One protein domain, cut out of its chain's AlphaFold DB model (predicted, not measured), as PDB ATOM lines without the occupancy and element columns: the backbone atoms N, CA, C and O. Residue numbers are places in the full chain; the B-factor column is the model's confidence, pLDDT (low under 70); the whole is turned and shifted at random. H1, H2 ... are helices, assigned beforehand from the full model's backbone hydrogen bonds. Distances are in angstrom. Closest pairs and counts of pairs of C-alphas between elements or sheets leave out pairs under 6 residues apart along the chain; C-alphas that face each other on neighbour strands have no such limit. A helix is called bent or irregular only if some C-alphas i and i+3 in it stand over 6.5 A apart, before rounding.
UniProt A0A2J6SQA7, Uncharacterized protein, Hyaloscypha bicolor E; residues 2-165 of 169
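Overview. This is residues 2 to 165 of the 169 residues of an uncharacterized protein of Hyaloscypha bicolor E (UniProt A0A2J6SQA7). Four long helices, H2, H3, H4 and H5, lie side by side in one row, each folding back along the one before, so that the chain winds to and fro in a slab one helix thick. The short H1 extends the row's length beyond the start of H2, and the small H6 with the last loop lies past the end of H5, near H4. The printed part has 164 residues, with six named helices in the order H1 to H6 and no named strand: all helix. It is loose, with a radius of gyration of the C-alphas of 20.1 A, and elongated, spanning 63 by 35 by 21 A.

Along the chain. H1, residues 2 to 9, begins at C-alpha 2 (-2.529, 70.827, -58.829). H2, residues 13 to 41, is 41.5 A long; it is neither bent nor irregular, but only just: C-alphas 26 and 29 are 6.5 A apart. H3, residues 47 to 71, is 37.2 A long. H4, residues 83 to 118, is 53.1 A long and only just irregular: C-alphas 84 and 87 are 6.8 A apart. H5, residues 122 to 147, is 37.8 A long. H6, residues 153 to 156, ends at C-alpha 156 (11.138, 38.492, -55.523).

Arrangement. H1 and H2 are apart. Three helical hairpins follow, each of two helices that touch and run opposite ways at a shallow tilt. H2 and H3 stand at 22 degrees, the closest C-alphas, Leu 20 and Val 63, 5.7 A apart. H3 and H4 stand at 21 degrees, with Ser 55 and Val 103 closest, their C-alphas 5.1 A apart. H4 and H5 stand at 7 degrees; the closest C-alphas, Leu 116 and Arg 125, are 6.1 A apart. H6 is close to H4 but not clearly touching, with the closest C-alphas, Gly 90 and Gln 156, 6.1 A apart. Every O i to N i+4 pair is within hydrogen-bond range in H1 and H5, against 21 of 25 in H2, 20 of 21 in H3 and 30 of 32 in H4; H6 is too short for such a pair.

Size, cuts and confidence. The two C-alphas farthest apart, Ser 2 and Arg 122, are 67.7 A apart. The printed part has no cut; the link from H3 to H4, 11 residues, is long. Residues 2 to 9 and 79 to 80 have pLDDT under 70.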
ATOM      1  N   SER A   2      -2.998  70.300 -60.134       60.19
ATOM      2  CA  SER A   2      -2.529  70.827 -58.829       60.19
ATOM      3  C   SER A   2      -2.544  69.797 -57.687       60.19
ATOM      4  O   SER A   2      -1.702  69.853 -56.794       60.19
ATOM      5  N   LEU A   3      -3.473  68.834 -57.723       65.25
ATOM      6  CA  LEU A   3      -3.543  67.752 -56.733       65.25
ATOM      7  C   LEU A   3      -2.377  66.764 -56.899       65.25
ATOM      8  O   LEU A   3      -1.755  66.369 -55.920       65.25
ATOM      9  N   ASP A   4      -2.034  66.427 -58.144       63.94
ATOM     10  CA  ASP A   4      -0.996  65.441 -58.472       63.94
ATOM     11  C   ASP A   4       0.403  65.912 -58.049       63.94
ATOM     12  O   ASP A   4       1.220  65.109 -57.604       63.94
ATOM     13  N   THR A   5       0.676  67.221 -58.121       66.81
ATOM     14  CA  THR A   5       1.944  67.810 -57.663       66.81
ATOM     15  C   THR A   5       2.047  67.875 -56.140       66.81
ATOM     16  O   THR A   5       3.133  67.678 -55.604       66.81
ATOM     17  N   ALA A   6       0.933  68.114 -55.435       65.31
ATOM     18  CA  ALA A   6       0.900  68.088 -53.971       65.31
ATOM     19  C   ALA A   6       1.063  66.654 -53.431       65.31
ATOM     20  O   ALA A   6       1.860  66.427 -52.526       65.31
ATOM     21  N   TYR A   7       0.400  65.672 -54.053       66.69
ATOM     22  CA  TYR A   7       0.570  64.251 -53.731       66.69
ATOM     23  C   TYR A   7       1.960  63.715 -54.094       66.69
ATOM     24  O   TYR A   7       2.515  62.905 -53.362       66.69
ATOM     25  N   ALA A   8       2.570  64.170 -55.193       62.28
ATOM     26  CA  ALA A   8       3.954  63.815 -55.518       62.28
ATOM     27  C   ALA A   8       4.975  64.404 -54.525       62.28
ATOM     28  O   ALA A   8       6.063  63.844 -54.368       62.28
ATOM     29  N   ALA A   9       4.639  65.524 -53.871       64.19
ATOM     30  CA  ALA A   9       5.483  66.174 -52.871       64.19
ATOM     31  C   ALA A   9       5.435  65.475 -51.501       64.19
ATOM     32  O   ALA A   9       6.414  65.539 -50.751       64.19
ATOM     33  N   GLU A  10       4.348  64.765 -51.183       72.00
ATOM     34  CA  GLU A  10       4.259  63.950 -49.974       72.00
ATOM     35  C   GLU A  10       5.135  62.696 -50.125       72.00
ATOM     36  O   GLU A  10       4.804  61.716 -50.787       72.00
ATOM     37  N   THR A  11       6.336  62.754 -49.549       75.88
ATOM     38  CA  THR A  11       7.337  61.690 -49.666       75.88
ATOM     39  C   THR A  11       7.809  61.252 -48.292       75.88
ATOM     40  O   THR A  11       8.039  62.055 -47.390       75.88
ATOM     41  N   ARG A  12       7.994  59.941 -48.121       81.44
ATOM     42  CA  ARG A  12       8.524  59.342 -46.884       81.44
ATOM     43  C   ARG A  12      10.051  59.337 -46.834       81.44
ATOM     44  O   ARG A  12      10.641  58.915 -45.841       81.44
ATOM     45  N   VAL A  13      10.689  59.814 -47.899       81.94
ATOM     46  CA  VAL A  13      12.142  59.861 -48.073       81.94
ATOM     47  C   VAL A  13      12.851  60.592 -46.923       81.94
ATOM     48  O   VAL A  13      13.813  60.025 -46.398       81.94
ATOM     49  N   PRO A  14      12.382  61.764 -46.437       83.00
ATOM     50  CA  PRO A  14      13.012  62.431 -45.297       83.00
ATOM     51  C   PRO A  14      13.000  61.567 -44.029       83.00
ATOM     52  O   PRO A  14      14.002  61.493 -43.326       83.00
ATOM     53  N   GLY A  15      11.900  60.849 -43.772       84.75
ATOM     54  CA  GLY A  15      11.784  59.939 -42.629       84.75
ATOM     55  C   GLY A  15      12.712  58.726 -42.729       84.75
ATOM     56  O   GLY A  15      13.295  58.314 -41.728       84.75
ATOM     57  N   ILE A  16      12.910  58.187 -43.936       85.31
ATOM     58  CA  ILE A  16      13.850  57.083 -44.184       85.31
ATOM     59  C   ILE A  16      15.288  57.532 -43.903       85.31
ATOM     60  O   ILE A  16      16.019  56.847 -43.190       85.31
ATOM     61  N   PHE A  17      15.693  58.699 -44.413       86.00
ATOM     62  CA  PHE A  17      17.028  59.236 -44.145       86.00
ATOM     63  C   PHE A  17      17.236  59.554 -42.668       86.00
ATOM     64  O   PHE A  17      18.291  59.230 -42.127       86.00
ATOM     65  N   LEU A  18      16.225  60.113 -42.001       88.44
ATOM     66  CA  LEU A  18      16.261  60.358 -40.563       88.44
ATOM     67  C   LEU A  18      16.498  59.050 -39.791       88.44
ATOM     68  O   LEU A  18      17.400  58.978 -38.959       88.44
ATOM     69  N   GLY A  19      15.746  57.998 -40.120       86.56
ATOM     70  CA  GLY A  19      15.862  56.684 -39.485       86.56
ATOM     71  C   GLY A  19      17.172  55.945 -39.775       86.56
ATOM     72  O   GLY A  19      17.573  55.112 -38.972       86.56
ATOM     73  N   LEU A  20      17.857  56.238 -40.883       86.81
ATOM     74  CA  LEU A  20      19.147  55.625 -41.225       86.81
ATOM     75  C   LEU A  20      20.338  56.415 -40.667       86.81
ATOM     76  O   LEU A  20      21.265  55.833 -40.107       86.81
ATOM     77  N   ILE A  21      20.325  57.739 -40.825       88.44
ATOM     78  CA  ILE A  21      21.477  58.601 -40.542       88.44
ATOM     79  C   ILE A  21      21.583  58.914 -39.051       88.44
ATOM     80  O   ILE A  21      22.688  58.862 -38.515       88.44
ATOM     81  N   LEU A  22      20.468  59.206 -38.366       91.38
ATOM     82  CA  LEU A  22      20.503  59.532 -36.935       91.38
ATOM     83  C   LEU A  22      21.107  58.417 -36.069       91.38
ATOM     84  O   LEU A  22      22.016  58.702 -35.292       91.38
ATOM     85  N   PRO A  23      20.664  57.148 -36.157       86.00
ATOM     86  CA  PRO A  23      21.265  56.107 -35.332       86.00
ATOM     87  C   PRO A  23      22.714  55.817 -35.735       86.00
ATOM     88  O   PRO A  23      23.526  55.516 -34.864       86.00
ATOM     89  N   ALA A  24      23.072  55.939 -37.018       87.50
ATOM     90  CA  ALA A  24      24.448  55.744 -37.469       87.50
ATOM     91  C   ALA A  24      25.397  56.825 -36.924       87.50
ATOM     92  O   ALA A  24      26.497  56.504 -36.464       87.50
ATOM     93  N   SER A  25      24.964  58.091 -36.924       89.56
ATOM     94  CA  SER A  25      25.744  59.207 -36.386       89.56
ATOM     95  C   SER A  25      25.866  59.143 -34.866       89.56
ATOM     96  O   SER A  25      26.944  59.410 -34.345       89.56
ATOM     97  N   LEU A  26      24.815  58.713 -34.160       89.44
ATOM     98  CA  LEU A  26      24.861  58.473 -32.716       89.44
ATOM     99  C   LEU A  26      25.737  57.269 -32.354       89.44
ATOM    100  O   LEU A  26      26.446  57.316 -31.356       89.44
ATOM    101  N   ALA A  27      25.732  56.201 -33.155       87.12
ATOM    102  CA  ALA A  27      26.539  55.013 -32.882       87.12
ATOM    103  C   ALA A  27      28.049  55.259 -33.059       87.12
ATOM    104  O   ALA A  27      28.852  54.706 -32.308       87.12
ATOM    105  N   ALA A  28      28.447  56.097 -34.023       89.00
ATOM    106  CA  ALA A  28      29.850  56.368 -34.339       89.00
ATOM    107  C   ALA A  28      30.710  56.819 -33.133       89.00
ATOM    108  O   ALA A  28      31.717  56.158 -32.867       89.00
ATOM    109  N   PRO A  29      30.356  57.864 -32.354       91.06
ATOM    110  CA  PRO A  29      31.171  58.296 -31.217       91.06
ATOM    111  C   PRO A  29      31.253  57.238 -30.109       91.06
ATOM    112  O   PRO A  29      32.309  57.081 -29.502       91.06
ATOM    113  N   PHE A  30      30.188  56.461 -29.875       87.50
ATOM    114  CA  PHE A  30      30.204  55.382 -28.879       87.50
ATOM    115  C   PHE A  30      31.159  54.253 -29.276       87.50
ATOM    116  O   PHE A  30      31.950  53.789 -28.452       87.50
ATOM    117  N   VAL A  31      31.118  53.827 -30.543       85.88
ATOM    118  CA  VAL A  31      31.999  52.771 -31.058       85.88
ATOM    119  C   VAL A  31      33.454  53.243 -31.071       85.88
ATOM    120  O   VAL A  31      34.328  52.525 -30.589       85.88
ATOM    121  N   LEU A  32      33.718  54.472 -31.527       87.12
ATOM    122  CA  LEU A  32      35.060  55.064 -31.534       87.12
ATOM    123  C   LEU A  32      35.621  55.272 -30.121       87.12
ATOM    124  O   LEU A  32      36.797  54.993 -29.881       87.12
ATOM    125  N   GLY A  33      34.788  55.708 -29.173       85.06
ATOM    126  CA  GLY A  33      35.164  55.852 -27.767       85.06
ATOM    127  C   GLY A  33      35.515  54.507 -27.128       85.06
ATOM    128  O   GLY A  33      36.546  54.381 -26.458       85.06
ATOM    129  N   ARG A  34      34.715  53.466 -27.397       81.50
ATOM    130  CA  ARG A  34      35.003  52.097 -26.947       81.50
ATOM    131  C   ARG A  34      36.307  51.569 -27.548       81.50
ATOM    132  O   ARG A  34      37.142  51.052 -26.807       81.50
ATOM    133  N   LEU A  35      36.497  51.731 -28.858       83.31
ATOM    134  CA  LEU A  35      37.706  51.322 -29.579       83.31
ATOM    135  C   LEU A  35      38.955  52.000 -29.022       83.31
ATOM    136  O   LEU A  35      39.916  51.317 -28.677       83.31
ATOM    137  N   SER A  36      38.917  53.323 -28.864       82.31
ATOM    138  CA  SER A  36      40.028  54.109 -28.315       82.31
ATOM    139  C   SER A  36      40.384  53.658 -26.897       82.31
ATOM    140  O   SER A  36      41.551  53.436 -26.586       82.31
ATOM    141  N   THR A  37      39.376  53.423 -26.050       83.25
ATOM    142  CA  THR A  37      39.583  52.940 -24.677       83.25
ATOM    143  C   THR A  37      40.222  51.550 -24.658       83.25
ATOM    144  O   THR A  37      41.216  51.320 -23.971       83.25
ATOM    145  N   ARG A  38      39.694  50.604 -25.439       78.50
ATOM    146  CA  ARG A  38      40.171  49.213 -25.451       78.50
ATOM    147  C   ARG A  38      41.550  49.065 -26.096       78.50
ATOM    148  O   ARG A  38      42.360  48.288 -25.593       78.50
ATOM    149  N   ALA A  39      41.816  49.807 -27.173       78.69
ATOM    150  CA  ALA A  39      43.068  49.735 -27.921       78.69
ATOM    151  C   ALA A  39      44.212  50.499 -27.237       78.69
ATOM    152  O   ALA A  39      45.331  49.994 -27.187       78.69
ATOM    153  N   ILE A  40      43.940  51.689 -26.688       81.50
ATOM    154  CA  ILE A  40      44.983  52.577 -26.152       81.50
ATOM    155  C   ILE A  40      45.105  52.443 -24.631       81.50
ATOM    156  O   ILE A  40      46.217  52.308 -24.127       81.50
ATOM    157  N   ILE A  41      43.984  52.453 -23.898       81.38
ATOM    158  CA  ILE A  41      43.992  52.502 -22.425       81.38
ATOM    159  C   ILE A  41      44.147  51.098 -21.834       81.38
ATOM    160  O   ILE A  41      45.082  50.840 -21.084       81.38
ATOM    161  N   THR A  42      43.245  50.172 -22.171       80.44
ATOM    162  CA  THR A  42      43.245  48.825 -21.568       80.44
ATOM    163  C   THR A  42      44.183  47.849 -22.285       80.44
ATOM    164  O   THR A  42      44.551  46.834 -21.700       80.44
ATOM    165  N   ARG A  43      44.545  48.120 -23.552       76.19
ATOM    166  CA  ARG A  43      45.347  47.240 -24.433       76.19
ATOM    167  C   ARG A  43      44.889  45.776 -24.436       76.19
ATOM    168  O   ARG A  43      45.687  44.858 -24.595       76.19
ATOM    169  N   ASN A  44      43.594  45.546 -24.246       75.25
ATOM    170  CA  ASN A  44      43.038  44.209 -24.076       75.25
ATOM    171  C   ASN A  44      41.934  43.983 -25.100       75.25
ATOM    172  O   ASN A  44      40.748  44.185 -24.818       75.25
ATOM    173  N   TRP A  45      42.367  43.613 -26.303       73.81
ATOM    174  CA  TRP A  45      41.493  43.393 -27.443       73.81
ATOM    175  C   TRP A  45      40.771  42.055 -27.291       73.81
ATOM    176  O   TRP A  45      41.389  40.992 -27.315       73.81
ATOM    177  N   GLY A  46      39.458  42.117 -27.066       75.00
ATOM    178  CA  GLY A  46      38.614  40.935 -26.953       75.00
ATOM    179  C   GLY A  46      37.909  40.604 -28.265       75.00
ATOM    180  O   GLY A  46      37.677  41.472 -29.104       75.00
ATOM    181  N   THR A  47      37.476  39.351 -28.407       74.38
ATOM    182  CA  THR A  47      36.597  38.911 -29.506       74.38
ATOM    183  C   THR A  47      35.295  39.718 -29.569       74.38
ATOM    184  O   THR A  47      34.808  40.021 -30.653       74.38
ATOM    185  N   ASP A  48      34.780  40.159 -28.425       80.69
ATOM    186  CA  ASP A  48      33.663  41.103 -28.300       80.69
ATOM    187  C   ASP A  48      33.840  42.391 -29.129       80.69
ATOM    188  O   ASP A  48      32.943  42.780 -29.881       80.69
ATOM    189  N   ASP A  49      35.014  43.023 -29.050       82.62
ATOM    190  CA  ASP A  49      35.261  44.301 -29.718       82.62
ATOM    191  C   ASP A  49      35.304  44.118 -31.246       82.62
ATOM    192  O   ASP A  49      34.811  44.970 -31.988       82.62
ATOM    193  N   THR A  50      35.806  42.972 -31.725       83.62
ATOM    194  CA  THR A  50      35.794  42.634 -33.159       83.62
ATOM    195  C   THR A  50      34.373  42.462 -33.696       83.62
ATOM    196  O   THR A  50      34.055  42.980 -34.765       83.62
ATOM    197  N   VAL A  51      33.485  41.821 -32.927       87.00
ATOM    198  CA  VAL A  51      32.075  41.619 -33.299       87.00
ATOM    199  C   VAL A  51      31.336  42.954 -33.398       87.00
ATOM    200  O   VAL A  51      30.591  43.184 -34.353       87.00
ATOM    201  N   ILE A  52      31.584  43.866 -32.454       85.81
ATOM    202  CA  ILE A  52      30.994  45.211 -32.461       85.81
ATOM    203  C   ILE A  52      31.501  46.027 -33.658       85.81
ATOM    204  O   ILE A  52      30.701  46.680 -34.329       85.81
ATOM    205  N   CYS A  53      32.799  45.960 -33.971       86.94
ATOM    206  CA  CYS A  53      33.366  46.660 -35.128       86.94
ATOM    207  C   CYS A  53      32.781  46.161 -36.448       86.94
ATOM    208  O   CYS A  53      32.386  46.968 -37.287       86.94
ATOM    209  N   ILE A  54      32.679  44.840 -36.613       88.62
ATOM    210  CA  ILE A  54      32.066  44.230 -37.798       88.62
ATOM    211  C   ILE A  54      30.612  44.691 -37.927       88.62
ATOM    212  O   ILE A  54      30.201  45.123 -39.003       88.62
ATOM    213  N   SER A  55      29.846  44.667 -36.831       88.94
ATOM    214  CA  SER A  55      28.456  45.134 -36.832       88.94
ATOM    215  C   SER A  55      28.332  46.603 -37.249       88.94
ATOM    216  O   SER A  55      27.477  46.960 -38.059       88.94
ATOM    217  N   TRP A  56      29.222  47.464 -36.747       89.56
ATOM    218  CA  TRP A  56      29.229  48.883 -37.090       89.56
ATOM    219  C   TRP A  56      29.551  49.126 -38.572       89.56
ATOM    220  O   TRP A  56      28.844  49.889 -39.231       89.56
ATOM    221  N   ILE A  57      30.538  48.419 -39.131       90.12
ATOM    222  CA  ILE A  57      30.872  48.490 -40.565       90.12
ATOM    223  C   ILE A  57      29.686  48.032 -41.426       90.12
ATOM    224  O   ILE A  57      29.328  48.691 -42.404       90.12
ATOM    225  N   LEU A  58      29.034  46.929 -41.051       89.81
ATOM    226  CA  LEU A  58      27.852  46.428 -41.754       89.81
ATOM    227  C   LEU A  58      26.664  47.403 -41.660       89.81
ATOM    228  O   LEU A  58      25.906  47.543 -42.618       89.81
ATOM    229  N   SER A  59      26.520  48.124 -40.546       88.88
ATOM    230  CA  SER A  59      25.503  49.170 -40.392       88.88
ATOM    231  C   SER A  59      25.712  50.318 -41.388       88.88
ATOM    232  O   SER A  59      24.762  50.752 -42.042       88.88
ATOM    233  N   ILE A  60      26.964  50.743 -41.603       90.06
ATOM    234  CA  ILE A  60      27.311  51.749 -42.622       90.06
ATOM    235  C   ILE A  60      26.931  51.253 -44.023       90.06
ATOM    236  O   ILE A  60      26.333  51.999 -44.802       90.06
ATOM    237  N   ALA A  61      27.202  49.981 -44.336       91.12
ATOM    238  CA  ALA A  61      26.758  49.377 -45.592       91.12
ATOM    239  C   ALA A  61      25.223  49.412 -45.738       91.12
ATOM    240  O   ALA A  61      24.713  49.705 -46.819       91.12
ATOM    241  N   GLY A  62      24.482  49.201 -44.645       89.25
ATOM    242  CA  GLY A  62      23.025  49.353 -44.602       89.25
ATOM    243  C   GLY A  62      22.548  50.770 -44.938       89.25
ATOM    244  O   GLY A  62      21.625  50.929 -45.737       89.25
ATOM    245  N   VAL A  63      23.207  51.807 -44.406       90.06
ATOM    246  CA  VAL A  63      22.900  53.215 -44.730       90.06
ATOM    247  C   VAL A  63      23.134  53.506 -46.214       90.06
ATOM    248  O   VAL A  63      22.310  54.165 -46.855       90.06
ATOM    249  N   ILE A  64      24.220  52.977 -46.789       90.62
ATOM    250  CA  ILE A  64      24.522  53.116 -48.220       90.62
ATOM    251  C   ILE A  64      23.435  52.441 -49.064       90.62
ATOM    252  O   ILE A  64      22.902  53.065 -49.982       90.62
ATOM    253  N   LEU A  65      23.054  51.201 -48.740       89.94
ATOM    254  CA  LEU A  65      21.991  50.487 -49.452       89.94
ATOM    255  C   LEU A  65      20.638  51.197 -49.346       89.94
ATOM    256  O   LEU A  65      19.944  51.329 -50.352       89.94
ATOM    257  N   GLY A  66      20.282  51.704 -48.165       86.06
ATOM    258  CA  GLY A  66      19.063  52.488 -47.969       86.06
ATOM    259  C   GLY A  66      19.056  53.772 -48.804       86.06
ATOM    260  O   GLY A  66      18.054  54.099 -49.435       86.06
ATOM    261  N   SER A  67      20.206  54.443 -48.898       87.06
ATOM    262  CA  SER A  67      20.390  55.633 -49.740       87.06
ATOM    263  C   SER A  67      20.341  55.316 -51.241       87.06
ATOM    264  O   SER A  67      19.958  56.161 -52.044       87.06
ATOM    265  N   LEU A  68      20.728  54.105 -51.649       88.88
ATOM    266  CA  LEU A  68      20.546  53.638 -53.025       88.88
ATOM    267  C   LEU A  68      19.076  53.322 -53.312       88.88
ATOM    268  O   LEU A  68      18.599  53.635 -54.398       88.88
ATOM    269  N   LEU A  69      18.347  52.760 -52.346       85.94
ATOM    270  CA  LEU A  69      16.919  52.458 -52.470       85.94
ATOM    271  C   LEU A  69      16.099  53.707 -52.810       85.94
ATOM    272  O   LEU A  69      15.261  53.668 -53.712       85.94
ATOM    273  N   THR A  70      16.377  54.832 -52.148       84.00
ATOM    274  CA  THR A  70      15.666  56.096 -52.404       84.00
ATOM    275  C   THR A  70      15.891  56.612 -53.829       84.00
ATOM    276  O   THR A  70      14.969  57.172 -54.420       84.00
ATOM    277  N   LYS A  71      17.049  56.329 -54.452       83.19
ATOM    278  CA  LYS A  71      17.299  56.650 -55.874       83.19
ATOM    279  C   LYS A  71      16.417  55.858 -56.840       83.19
ATOM    280  O   LYS A  71      16.135  56.346 -57.931       83.19
ATOM    281  N   TYR A  72      15.970  54.664 -56.454       81.81
ATOM    282  CA  TYR A  72      15.066  53.828 -57.253       81.81
ATOM    283  C   TYR A  72      13.582  54.051 -56.911       81.81
ATOM    284  O   TYR A  72      12.743  53.193 -57.181       81.81
ATOM    285  N   GLY A  73      13.246  55.201 -56.315       73.50
ATOM    286  CA  GLY A  73      11.865  55.591 -56.019       73.50
ATOM    287  C   GLY A  73      11.318  55.043 -54.699       73.50
ATOM    288  O   GLY A  73      10.129  55.196 -54.424       73.50
ATOM    289  N   PHE A  74      12.154  54.421 -53.860       74.25
ATOM    290  CA  PHE A  74      11.730  53.947 -52.543       74.25
ATOM    291  C   PHE A  74      11.409  55.136 -51.623       74.25
ATOM    292  O   PHE A  74      12.253  56.002 -51.399       74.25
ATOM    293  N   GLY A  75      10.184  55.185 -51.095       70.81
ATOM    294  CA  GLY A  75       9.684  56.308 -50.288       70.81
ATOM    295  C   GLY A  75       8.813  57.316 -51.049       70.81
ATOM    296  O   GLY A  75       8.258  58.212 -50.412       70.81
ATOM    297  N   HIS A  76       8.647  57.149 -52.364       77.50
ATOM    298  CA  HIS A  76       7.624  57.834 -53.161       77.50
ATOM    299  C   HIS A  76       6.371  56.957 -53.308       77.50
ATOM    300  O   HIS A  76       6.426  55.740 -53.116       77.50
ATOM    301  N   HIS A  77       5.233  57.564 -53.649       74.00
ATOM    302  CA  HIS A  77       4.001  56.818 -53.914       74.00
ATOM    303  C   HIS A  77       4.191  55.808 -55.053       74.00
ATOM    304  O   HIS A  77       4.815  56.106 -56.072       74.00
ATOM    305  N   THR A  78       3.595  54.621 -54.896       70.62
ATOM    306  CA  THR A  78       3.696  53.496 -55.846       70.62
ATOM    307  C   THR A  78       3.251  53.857 -57.264       70.62
ATOM    308  O   THR A  78       3.721  53.249 -58.218       70.62
ATOM    309  N   MET A  79       2.412  54.887 -57.422       67.56
ATOM    310  CA  MET A  79       1.957  55.387 -58.725       67.56
ATOM    311  C   MET A  79       3.082  55.994 -59.580       67.56
ATOM    312  O   MET A  79       3.003  55.966 -60.803       67.56
ATOM    313  N   PHE A  80       4.148  56.508 -58.957       69.31
ATOM    314  CA  PHE A  80       5.316  57.063 -59.657       69.31
ATOM    315  C   PHE A  80       6.439  56.033 -59.848       69.31
ATOM    316  O   PHE A  80       7.534  56.363 -60.313       69.31
ATOM    317  N   PHE A  81       6.191  54.777 -59.471       79.31
ATOM    318  CA  PHE A  81       7.190  53.726 -59.497       79.31
ATOM    319  C   PHE A  81       7.337  53.158 -60.914       79.31
ATOM    320  O   PHE A  81       6.423  52.539 -61.459       79.31
ATOM    321  N   LYS A  82       8.504  53.360 -61.534       81.75
ATOM    322  CA  LYS A  82       8.766  52.848 -62.886       81.75
ATOM    323  C   LYS A  82       8.911  51.329 -62.866       81.75
ATOM    324  O   LYS A  82       9.615  50.775 -62.025       81.75
ATOM    325  N   VAL A  83       8.351  50.664 -63.877       79.69
ATOM    326  CA  VAL A  83       8.463  49.203 -64.053       79.69
ATOM    327  C   VAL A  83       9.930  48.749 -64.124       79.69
ATOM    328  O   VAL A  83      10.289  47.715 -63.565       79.69
ATOM    329  N   SER A  84      10.813  49.557 -64.721       82.44
ATOM    330  CA  SER A  84      12.254  49.273 -64.790       82.44
ATOM    331  C   SER A  84      12.965  49.282 -63.430       82.44
ATOM    332  O   SER A  84      14.053  48.717 -63.311       82.44
ATOM    333  N   TRP A  85      12.372  49.883 -62.393       83.94
ATOM    334  CA  TRP A  85      12.935  49.931 -61.041       83.94
ATOM    335  C   TRP A  85      12.522  48.746 -60.163       83.94
ATOM    336  O   TRP A  85      13.134  48.529 -59.121       83.94
ATOM    337  N   ILE A  86      11.553  47.928 -60.585       81.69
ATOM    338  CA  ILE A  86      11.061  46.782 -59.802       81.69
ATOM    339  C   ILE A  86      12.193  45.793 -59.508       81.69
ATOM    340  O   ILE A  86      12.444  45.451 -58.353       81.69
ATOM    341  N   ALA A  87      12.929  45.385 -60.544       84.56
ATOM    342  CA  ALA A  87      14.011  44.421 -60.398       84.56
ATOM    343  C   ALA A  87      15.179  44.914 -59.513       84.56
ATOM    344  O   ALA A  87      15.564  44.186 -58.591       84.56
ATOM    345  N   PRO A  88      15.771  46.110 -59.733       85.94
ATOM    346  CA  PRO A  88      16.857  46.595 -58.881       85.94
ATOM    347  C   PRO A  88      16.399  46.858 -57.442       85.94
ATOM    348  O   PRO A  88      17.107  46.475 -56.511       85.94
ATOM    349  N   THR A  89      15.206  47.423 -57.238       85.94
ATOM    350  CA  THR A  89      14.661  47.659 -55.894       85.94
ATOM    351  C   THR A  89      14.394  46.351 -55.155       85.94
ATOM    352  O   THR A  89      14.737  46.245 -53.978       85.94
ATOM    353  N   GLY A  90      13.866  45.325 -55.831       83.94
ATOM    354  CA  GLY A  90      13.673  43.992 -55.250       83.94
ATOM    355  C   GLY A  90      14.987  43.357 -54.783       83.94
ATOM    356  O   GLY A  90      15.081  42.885 -53.650       83.94
ATOM    357  N   LYS A  91      16.042  43.423 -55.608       87.50
ATOM    358  CA  LYS A  91      17.382  42.921 -55.248       87.50
ATOM    359  C   LYS A  91      18.000  43.683 -54.074       87.50
ATOM    360  O   LYS A  91      18.542  43.066 -53.160       87.50
ATOM    361  N   LEU A  92      17.919  45.013 -54.089       88.94
ATOM    362  CA  LEU A  92      18.474  45.847 -53.023       88.94
ATOM    363  C   LEU A  92      17.714  45.674 -51.703       88.94
ATOM    364  O   LEU A  92      18.341  45.641 -50.649       88.94
ATOM    365  N   THR A  93      16.391  45.515 -51.751       87.44
ATOM    366  CA  THR A  93      15.563  45.277 -50.556       87.44
ATOM    367  C   THR A  93      15.852  43.902 -49.960       87.44
ATOM    368  O   THR A  93      15.980  43.774 -48.746       87.44
ATOM    369  N   PHE A  94      16.032  42.882 -50.806       88.25
ATOM    370  CA  PHE A  94      16.461  41.555 -50.372       88.25
ATOM    371  C   PHE A  94      17.816  41.591 -49.662       88.25
ATOM    372  O   PHE A  94      17.945  41.120 -48.529       88.25
ATOM    373  N   LEU A  95      18.814  42.206 -50.304       90.25
ATOM    374  CA  LEU A  95      20.146  42.348 -49.730       90.25
ATOM    375  C   LEU A  95      20.107  43.166 -48.433       90.25
ATOM    376  O   LEU A  95      20.712  42.769 -47.442       90.25
ATOM    377  N   GLY A  96      19.355  44.269 -48.424       89.44
ATOM    378  CA  GLY A  96      19.165  45.128 -47.260       89.44
ATOM    379  C   GLY A  96      18.515  44.401 -46.084       89.44
ATOM    380  O   GLY A  96      18.959  44.578 -44.955       89.44
ATOM    381  N   GLY A  97      17.531  43.533 -46.333       88.62
ATOM    382  CA  GLY A  97      16.897  42.714 -45.297       88.62
ATOM    383  C   GLY A  97      17.872  41.736 -44.638       88.62
ATOM    384  O   GLY A  97      17.930  41.655 -43.410       88.62
ATOM    385  N   ILE A  98      18.688  41.041 -45.439       91.12
ATOM    386  CA  ILE A  98      19.724  40.129 -44.927       91.12
ATOM    387  C   ILE A  98      20.769  40.909 -44.126       91.12
ATOM    388  O   ILE A  98      21.101  40.520 -43.003       91.12
ATOM    389  N   LEU A  99      21.265  42.023 -44.672       91.62
ATOM    390  CA  LEU A  99      22.256  42.873 -44.009       91.62
ATOM    391  C   LEU A  99      21.733  43.411 -42.679       91.62
ATOM    392  O   LEU A  99      22.414  43.288 -41.666       91.62
ATOM    393  N   PHE A 100      20.507  43.935 -42.660       89.62
ATOM    394  CA  PHE A 100      19.876  44.452 -41.450       89.62
ATOM    395  C   PHE A 100      19.754  43.374 -40.370       89.62
ATOM    396  O   PHE A 100      20.194  43.579 -39.239       89.62
ATOM    397  N   GLN A 101      19.228  42.197 -40.723       91.06
ATOM    398  CA  GLN A 101      19.092  41.095 -39.772       91.06
ATOM    399  C   GLN A 101      20.453  40.646 -39.224       91.06
ATOM    400  O   GLN A 101      20.590  40.353 -38.033       91.06
ATOM    401  N   THR A 102      21.472  40.640 -40.082       90.56
ATOM    402  CA  THR A 102      22.848  40.293 -39.724       90.56
ATOM    403  C   THR A 102      23.432  41.309 -38.735       90.56
ATOM    404  O   THR A 102      23.922  40.915 -37.677       90.56
ATOM    405  N   VAL A 103      23.298  42.611 -39.009       91.31
ATOM    406  CA  VAL A 103      23.725  43.708 -38.114       91.31
ATOM    407  C   VAL A 103      23.048  43.607 -36.748       91.31
ATOM    408  O   VAL A 103      23.710  43.686 -35.713       91.31
ATOM    409  N   VAL A 104      21.729  43.395 -36.714       90.38
ATOM    410  CA  VAL A 104      20.980  43.268 -35.455       90.38
ATOM    411  C   VAL A 104      21.459  42.057 -34.652       90.38
ATOM    412  O   VAL A 104      21.651  42.165 -33.440       90.38
ATOM    413  N   CYS A 105      21.696  40.919 -35.312       91.81
ATOM    414  CA  CYS A 105      22.203  39.714 -34.662       91.81
ATOM    415  C   CYS A 105      23.594  39.948 -34.052       91.81
ATOM    416  O   CYS A 105      23.773  39.761 -32.848       91.81
ATOM    417  N   PHE A 106      24.553  40.446 -34.840       89.69
ATOM    418  CA  PHE A 106      25.909  40.724 -34.355       89.69
ATOM    419  C   PHE A 106      25.936  41.781 -33.248       89.69
ATOM    420  O   PHE A 106      26.677  41.624 -32.282       89.69
ATOM    421  N   THR A 107      25.090  42.810 -33.327       90.25
ATOM    422  CA  THR A 107      24.972  43.825 -32.267       90.25
ATOM    423  C   THR A 107      24.537  43.199 -30.944       90.25
ATOM    424  O   THR A 107      25.171  43.429 -29.915       90.25
ATOM    425  N   LYS A 108      23.488  42.368 -30.961       89.75
ATOM    426  CA  LYS A 108      23.001  41.692 -29.750       89.75
ATOM    427  C   LYS A 108      24.019  40.689 -29.208       89.75
ATOM    428  O   LYS A 108      24.204  40.613 -27.998       89.75
ATOM    429  N   LEU A 109      24.720  39.968 -30.085       90.31
ATOM    430  CA  LEU A 109      25.798  39.061 -29.686       90.31
ATOM    431  C   LEU A 109      26.964  39.812 -29.035       90.31
ATOM    432  O   LEU A 109      27.430  39.386 -27.982       90.31
ATOM    433  N   GLY A 110      27.386  40.943 -29.606       88.12
ATOM    434  CA  GLY A 110      28.385  41.825 -28.999       88.12
ATOM    435  C   GLY A 110      27.942  42.312 -27.618       88.12
ATOM    436  O   GLY A 110      28.690  42.210 -26.655       88.12
ATOM    437  N   MET A 111      26.684  42.732 -27.458       88.00
ATOM    438  CA  MET A 111      26.159  43.084 -26.134       88.00
ATOM    439  C   MET A 111      26.267  41.907 -25.153       88.00
ATOM    440  O   MET A 111      26.837  42.068 -24.076       88.00
ATOM    441  N   CYS A 112      25.781  40.717 -25.517       90.00
ATOM    442  CA  CYS A 112      25.841  39.541 -24.645       90.00
ATOM    443  C   CYS A 112      27.278  39.167 -24.247       90.00
ATOM    444  O   CYS A 112      27.515  38.856 -23.081       90.00
ATOM    445  N   LEU A 113      28.235  39.233 -25.178       87.25
ATOM    446  CA  LEU A 113      29.653  38.974 -24.908       87.25
ATOM    447  C   LEU A 113      30.251  40.007 -23.944       87.25
ATOM    448  O   LEU A 113      30.948  39.637 -22.997       87.25
ATOM    449  N   SER A 114      29.928  41.288 -24.133       84.81
ATOM    450  CA  SER A 114      30.296  42.362 -23.206       84.81
ATOM    451  C   SER A 114      29.740  42.121 -21.800       84.81
ATOM    452  O   SER A 114      30.475  42.264 -20.824       84.81
ATOM    453  N   TYR A 115      28.471  41.714 -21.686       87.19
ATOM    454  CA  TYR A 115      27.836  41.386 -20.406       87.19
ATOM    455  C   TYR A 115      28.483  40.169 -19.734       87.19
ATOM    456  O   TYR A 115      28.728  40.201 -18.529       87.19
ATOM    457  N   LEU A 116      28.829  39.134 -20.505       86.81
ATOM    458  CA  LEU A 116      29.472  37.915 -20.002       86.81
ATOM    459  C   LEU A 116      30.834  38.183 -19.355       86.81
ATOM    460  O   LEU A 116      31.274  37.431 -18.493       86.81
ATOM    461  N   ARG A 117      31.517  39.238 -19.806       79.75
ATOM    462  CA  ARG A 117      32.821  39.651 -19.283       79.75
ATOM    463  C   ARG A 117      32.714  40.482 -18.003       79.75
ATOM    464  O   ARG A 117      33.666  40.507 -17.235       79.75
ATOM    465  N   ILE A 118      31.603  41.192 -17.809       84.12
ATOM    466  CA  ILE A 118      31.371  42.046 -16.634       84.12
ATOM    467  C   ILE A 118      30.808  41.224 -15.473       84.12
ATOM    468  O   ILE A 118      31.198  41.423 -14.328       84.12
ATOM    469  N   PHE A 119      29.882  40.308 -15.762       81.56
ATOM    470  CA  PHE A 119      29.250  39.470 -14.751       81.56
ATOM    471  C   PHE A 119      29.979  38.131 -14.629       81.56
ATOM    472  O   PHE A 119      29.889  37.280 -15.509       81.56
ATOM    473  N   GLU A 120      30.651  37.921 -13.499       79.19
ATOM    474  CA  GLU A 120      31.358  36.666 -13.196       79.19
ATOM    475  C   GLU A 120      30.450  35.587 -12.570       79.19
ATOM    476  O   GLU A 120      30.876  34.453 -12.344       79.19
ATOM    477  N   ASP A 121      29.176  35.901 -12.314       89.12
ATOM    478  CA  ASP A 121      28.224  34.974 -11.699       89.12
ATOM    479  C   ASP A 121      27.828  33.805 -12.629       89.12
ATOM    480  O   ASP A 121      27.480  33.974 -13.804       89.12
ATOM    481  N   ARG A 122      27.810  32.585 -12.075       86.44
ATOM    482  CA  ARG A 122      27.557  31.337 -12.814       86.44
ATOM    483  C   ARG A 122      26.136  31.264 -13.370       86.44
ATOM    484  O   ARG A 122      25.956  30.755 -14.478       86.44
ATOM    485  N   ARG A 123      25.129  31.753 -12.635       89.75
ATOM    486  CA  ARG A 123      23.727  31.741 -13.104       89.75
ATOM    487  C   ARG A 123      23.545  32.726 -14.249       89.75
ATOM    488  O   ARG A 123      23.021  32.357 -15.299       89.75
ATOM    489  N   SER A 124      24.066  33.936 -14.072       88.88
ATOM    490  CA  SER A 124      24.065  34.988 -15.091       88.88
ATOM    491  C   SER A 124      24.765  34.539 -16.380       88.88
ATOM    492  O   SER A 124      24.250  34.753 -17.477       88.88
ATOM    493  N   ARG A 125      25.884  33.813 -16.261       89.38
ATOM    494  CA  ARG A 125      26.605  33.240 -17.404       89.38
ATOM    495  C   ARG A 125      25.785  32.215 -18.187       89.38
ATOM    496  O   ARG A 125      25.756  32.282 -19.413       89.38
ATOM    497  N   VAL A 126      25.115  31.283 -17.507       92.12
ATOM    498  CA  VAL A 126      24.258  30.286 -18.178       92.12
ATOM    499  C   VAL A 126      23.087  30.971 -18.885       92.12
ATOM    500  O   VAL A 126      22.810  30.653 -20.038       92.12
ATOM    501  N   LEU A 127      22.446  31.953 -18.243       92.88
ATOM    502  CA  LEU A 127      21.362  32.728 -18.853       92.88
ATOM    503  C   LEU A 127      21.820  33.466 -20.119       92.88
ATOM    504  O   LEU A 127      21.163  33.367 -21.153       92.88
ATOM    505  N   LEU A 128      22.962  34.157 -20.065       92.44
ATOM    506  CA  LEU A 128      23.513  34.874 -21.218       92.44
ATOM    507  C   LEU A 128      23.859  33.932 -22.376       92.44
ATOM    508  O   LEU A 128      23.545  34.247 -23.521       92.44
ATOM    509  N   LEU A 129      24.440  32.763 -22.095       90.94
ATOM    510  CA  LEU A 129      24.737  31.764 -23.126       90.94
ATOM    511  C   LEU A 129      23.459  31.214 -23.781       90.94
ATOM    512  O   LEU A 129      23.410  31.086 -25.004       90.94
ATOM    513  N   SER A 130      22.405  30.960 -23.002       94.19
ATOM    514  CA  SER A 130      21.097  30.549 -23.531       94.19
ATOM    515  C   SER A 130      20.473  31.626 -24.421       94.19
ATOM    516  O   SER A 130      19.965  31.323 -25.502       94.19
ATOM    517  N   ILE A 131      20.554  32.896 -24.010       93.88
ATOM    518  CA  ILE A 131      20.079  34.032 -24.813       93.88
ATOM    519  C   ILE A 131      20.878  34.131 -26.115       93.88
ATOM    520  O   ILE A 131      20.284  34.284 -27.179       93.88
ATOM    521  N   MET A 132      22.205  33.992 -26.065       93.31
ATOM    522  CA  MET A 132      23.041  33.995 -27.268       93.31
ATOM    523  C   MET A 132      22.639  32.887 -28.246       93.31
ATOM    524  O   MET A 132      22.479  33.162 -29.435       93.31
ATOM    525  N   ALA A 133      22.416  31.663 -27.761       94.56
ATOM    526  CA  ALA A 133      21.958  30.557 -28.599       94.56
ATOM    527  C   ALA A 133      20.599  30.864 -29.256       94.56
ATOM    528  O   ALA A 133      20.434  30.676 -30.463       94.56
ATOM    529  N   PHE A 134      19.653  31.415 -28.490       95.56
ATOM    530  CA  PHE A 134      18.349  31.829 -29.006       95.56
ATOM    531  C   PHE A 134      18.454  32.934 -30.068       95.56
ATOM    532  O   PHE A 134      17.754  32.889 -31.082       95.56
ATOM    533  N   LEU A 135      19.342  33.913 -29.871       93.94
ATOM    534  CA  LEU A 135      19.578  34.994 -30.829       93.94
ATOM    535  C   LEU A 135      20.126  34.473 -32.158       93.94
ATOM    536  O   LEU A 135      19.646  34.892 -33.211       93.94
ATOM    537  N   VAL A 136      21.080  33.539 -32.116       93.38
ATOM    538  CA  VAL A 136      21.628  32.906 -33.325       93.38
ATOM    539  C   VAL A 136      20.552  32.096 -34.043       93.38
ATOM    540  O   VAL A 136      20.366  32.271 -35.246       93.38
ATOM    541  N   ALA A 137      19.794  31.269 -33.316       95.12
ATOM    542  CA  ALA A 137      18.718  30.466 -33.893       95.12
ATOM    543  C   ALA A 137      17.639  31.342 -34.551       95.12
ATOM    544  O   ALA A 137      17.231  31.095 -35.690       95.12
ATOM    545  N   SER A 138      17.233  32.415 -33.871       93.44
ATOM    546  CA  SER A 138      16.286  33.400 -34.407       93.44
ATOM    547  C   SER A 138      16.857  34.116 -35.634       93.44
ATOM    548  O   SER A 138      16.157  34.298 -36.624       93.44
ATOM    549  N   GLY A 139      18.142  34.483 -35.603       91.25
ATOM    550  CA  GLY A 139      18.847  35.092 -36.728       91.25
ATOM    551  C   GLY A 139      18.824  34.217 -37.979       91.25
ATOM    552  O   GLY A 139      18.409  34.684 -39.039       91.25
ATOM    553  N   ILE A 140      19.206  32.945 -37.836       92.75
ATOM    554  CA  ILE A 140      19.206  31.961 -38.928       92.75
ATOM    555  C   ILE A 140      17.792  31.784 -39.477       92.75
ATOM    556  O   ILE A 140      17.590  31.864 -40.685       92.75
ATOM    557  N   THR A 141      16.806  31.621 -38.593       93.12
ATOM    558  CA  THR A 141      15.405  31.433 -38.983       93.12
ATOM    559  C   THR A 141      14.904  32.606 -39.821       93.12
ATOM    560  O   THR A 141      14.351  32.400 -40.899       93.12
ATOM    561  N   THR A 142      15.152  33.844 -39.387       90.44
ATOM    562  CA  THR A 142      14.738  35.038 -40.134       90.44
ATOM    563  C   THR A 142      15.443  35.148 -41.484       90.44
ATOM    564  O   THR A 142      14.803  35.482 -42.477       90.44
ATOM    565  N   VAL A 143      16.741  34.834 -41.564       90.56
ATOM    566  CA  VAL A 143      17.462  34.825 -42.848       90.56
ATOM    567  C   VAL A 143      16.877  33.769 -43.786       90.56
ATOM    568  O   VAL A 143      16.607  34.078 -44.944       90.56
ATOM    569  N   CYS A 144      16.593  32.563 -43.290       90.00
ATOM    570  CA  CYS A 144      15.910  31.531 -44.066       90.00
ATOM    571  C   CYS A 144      14.536  32.011 -44.551       90.00
ATOM    572  O   CYS A 144      14.223  31.837 -45.724       90.00
ATOM    573  N   MET A 145      13.743  32.676 -43.706       89.81
ATOM    574  CA  MET A 145      12.456  33.244 -44.124       89.81
ATOM    575  C   MET A 145      12.610  34.294 -45.229       89.81
ATOM    576  O   MET A 145      11.784  34.336 -46.134       89.81
ATOM    577  N   ILE A 146      13.647  35.136 -45.179       87.31
ATOM    578  CA  ILE A 146      13.912  36.146 -46.215       87.31
ATOM    579  C   ILE A 146      14.317  35.475 -47.533       87.31
ATOM    580  O   ILE A 146      13.829  35.859 -48.593       87.31
ATOM    581  N   VAL A 147      15.182  34.458 -47.475       87.25
ATOM    582  CA  VAL A 147      15.649  33.711 -48.655       87.25
ATOM    583  C   VAL A 147      14.517  32.915 -49.297       87.25
ATOM    584  O   VAL A 147      14.330  32.986 -50.507       87.25
ATOM    585  N   PHE A 148      13.730  32.202 -48.494       86.62
ATOM    586  CA  PHE A 148      12.661  31.322 -48.966       86.62
ATOM    587  C   PHE A 148      11.291  32.002 -49.029       86.62
ATOM    588  O   PHE A 148      10.282  31.319 -49.158       86.62
ATOM    589  N   ARG A 149      11.222  33.339 -48.969       84.31
ATOM    590  CA  ARG A 149       9.948  34.074 -49.032       84.31
ATOM    591  C   ARG A 149       9.185  33.830 -50.341       84.31
ATOM    592  O   ARG A 149       7.953  33.874 -50.346       84.31
ATOM    593  N   CYS A 150       9.902  33.592 -51.437       85.38
ATOM    594  CA  CYS A 150       9.325  33.354 -52.755       85.38
ATOM    595  C   CYS A 150       9.847  32.058 -53.378       85.38
ATOM    596  O   CYS A 150      11.009  31.695 -53.191       85.38
ATOM    597  N   SER A 151       8.990  31.396 -54.158       82.38
ATOM    598  CA  SER A 151       9.336  30.203 -54.929       82.38
ATOM    599  C   SER A 151       9.025  30.435 -56.414       82.38
ATOM    600  O   SER A 151       7.849  30.565 -56.767       82.38
ATOM    601  N   PRO A 152      10.039  30.506 -57.299       83.62
ATOM    602  CA  PRO A 152      11.482  30.552 -57.023       83.62
ATOM    603  C   PRO A 152      11.923  31.884 -56.382       83.62
ATOM    604  O   PRO A 152      11.230  32.891 -56.499       83.62
ATOM    605  N   VAL A 153      13.110  31.932 -55.758       81.31
ATOM    606  CA  VAL A 153      13.665  33.154 -55.117       81.31
ATOM    607  C   VAL A 153      13.712  34.344 -56.090       81.31
ATOM    608  O   VAL A 153      13.523  35.494 -55.695       81.31
ATOM    609  N   SER A 154      13.886  34.068 -57.385       81.00
ATOM    610  CA  SER A 154      13.860  35.073 -58.449       81.00
ATOM    611  C   SER A 154      12.525  35.795 -58.609       81.00
ATOM    612  O   SER A 154      12.509  36.918 -59.115       81.00
ATOM    613  N   ALA A 155      11.422  35.209 -58.131       81.06
ATOM    614  CA  ALA A 155      10.113  35.854 -58.138       81.06
ATOM    615  C   ALA A 155      10.083  37.131 -57.278       81.06
ATOM    616  O   ALA A 155       9.264  38.013 -57.510       81.06
ATOM    617  N   GLN A 156      11.036  37.295 -56.355       78.38
ATOM    618  CA  GLN A 156      11.138  38.492 -55.523       78.38
ATOM    619  C   GLN A 156      11.507  39.768 -56.298       78.38
ATOM    620  O   GLN A 156      11.137  40.863 -55.886       78.38
ATOM    621  N   TRP A 157      12.241  39.653 -57.410       80.56
ATOM    622  CA  TRP A 157      12.564  40.793 -58.284       80.56
ATOM    623  C   TRP A 157      11.933  40.675 -59.678       80.56
ATOM    624  O   TRP A 157      12.001  41.624 -60.460       80.56
ATOM    625  N   MET A 158      11.318  39.533 -59.994       82.38
ATOM    626  CA  MET A 158      10.569  39.281 -61.227       82.38
ATOM    627  C   MET A 158       9.243  38.588 -60.885       82.38
ATOM    628  O   MET A 158       9.153  37.364 -60.993       82.38
ATOM    629  N   PRO A 159       8.214  39.345 -60.468       73.06
ATOM    630  CA  PRO A 159       6.964  38.779 -59.954       73.06
ATOM    631  C   PRO A 159       6.241  37.861 -60.951       73.06
ATOM    632  O   PRO A 159       5.482  36.992 -60.547       73.06
ATOM    633  N   GLN A 160       6.516  37.989 -62.250       77.75
ATOM    634  CA  GLN A 160       5.962  37.129 -63.295       77.75
ATOM    635  C   GLN A 160       6.504  35.684 -63.312       77.75
ATOM    636  O   GLN A 160       5.978  34.861 -64.053       77.75
ATOM    637  N   LEU A 161       7.555  35.359 -62.543       79.00
ATOM    638  CA  LEU A 161       8.187  34.027 -62.552       79.00
ATOM    639  C   LEU A 161       7.646  33.043 -61.499       79.00
ATOM    640  O   LEU A 161       8.029  31.875 -61.534       79.00
ATOM    641  N   GLY A 162       6.809  33.468 -60.554       79.12
ATOM    642  CA  GLY A 162       6.297  32.557 -59.530       79.12
ATOM    643  C   GLY A 162       5.482  33.239 -58.447       79.12
ATOM    644  O   GLY A 162       5.017  34.363 -58.612       79.12
ATOM    645  N   SER A 163       5.315  32.548 -57.323       80.25
ATOM    646  CA  SER A 163       4.492  33.018 -56.211       80.25
ATOM    647  C   SER A 163       5.359  33.336 -54.997       80.25
ATOM    648  O   SER A 163       6.234  32.565 -54.594       80.25
ATOM    649  N   CYS A 164       5.105  34.494 -54.399       81.44
ATOM    650  CA  CYS A 164       5.640  34.855 -53.093       81.44
ATOM    651  C   CYS A 164       4.604  34.523 -52.021       81.44
ATOM    652  O   CYS A 164       3.409  34.687 -52.256       81.44
ATOM    653  N   MET A 165       5.046  34.114 -50.829       75.00
ATOM    654  CA  MET A 165       4.169  33.808 -49.684       75.00
ATOM    655  C   MET A 165       3.471  35.046 -49.087       75.00
ATOM    656  O   MET A 165       3.105  35.062 -47.917       75.00
TER     657      MET A 165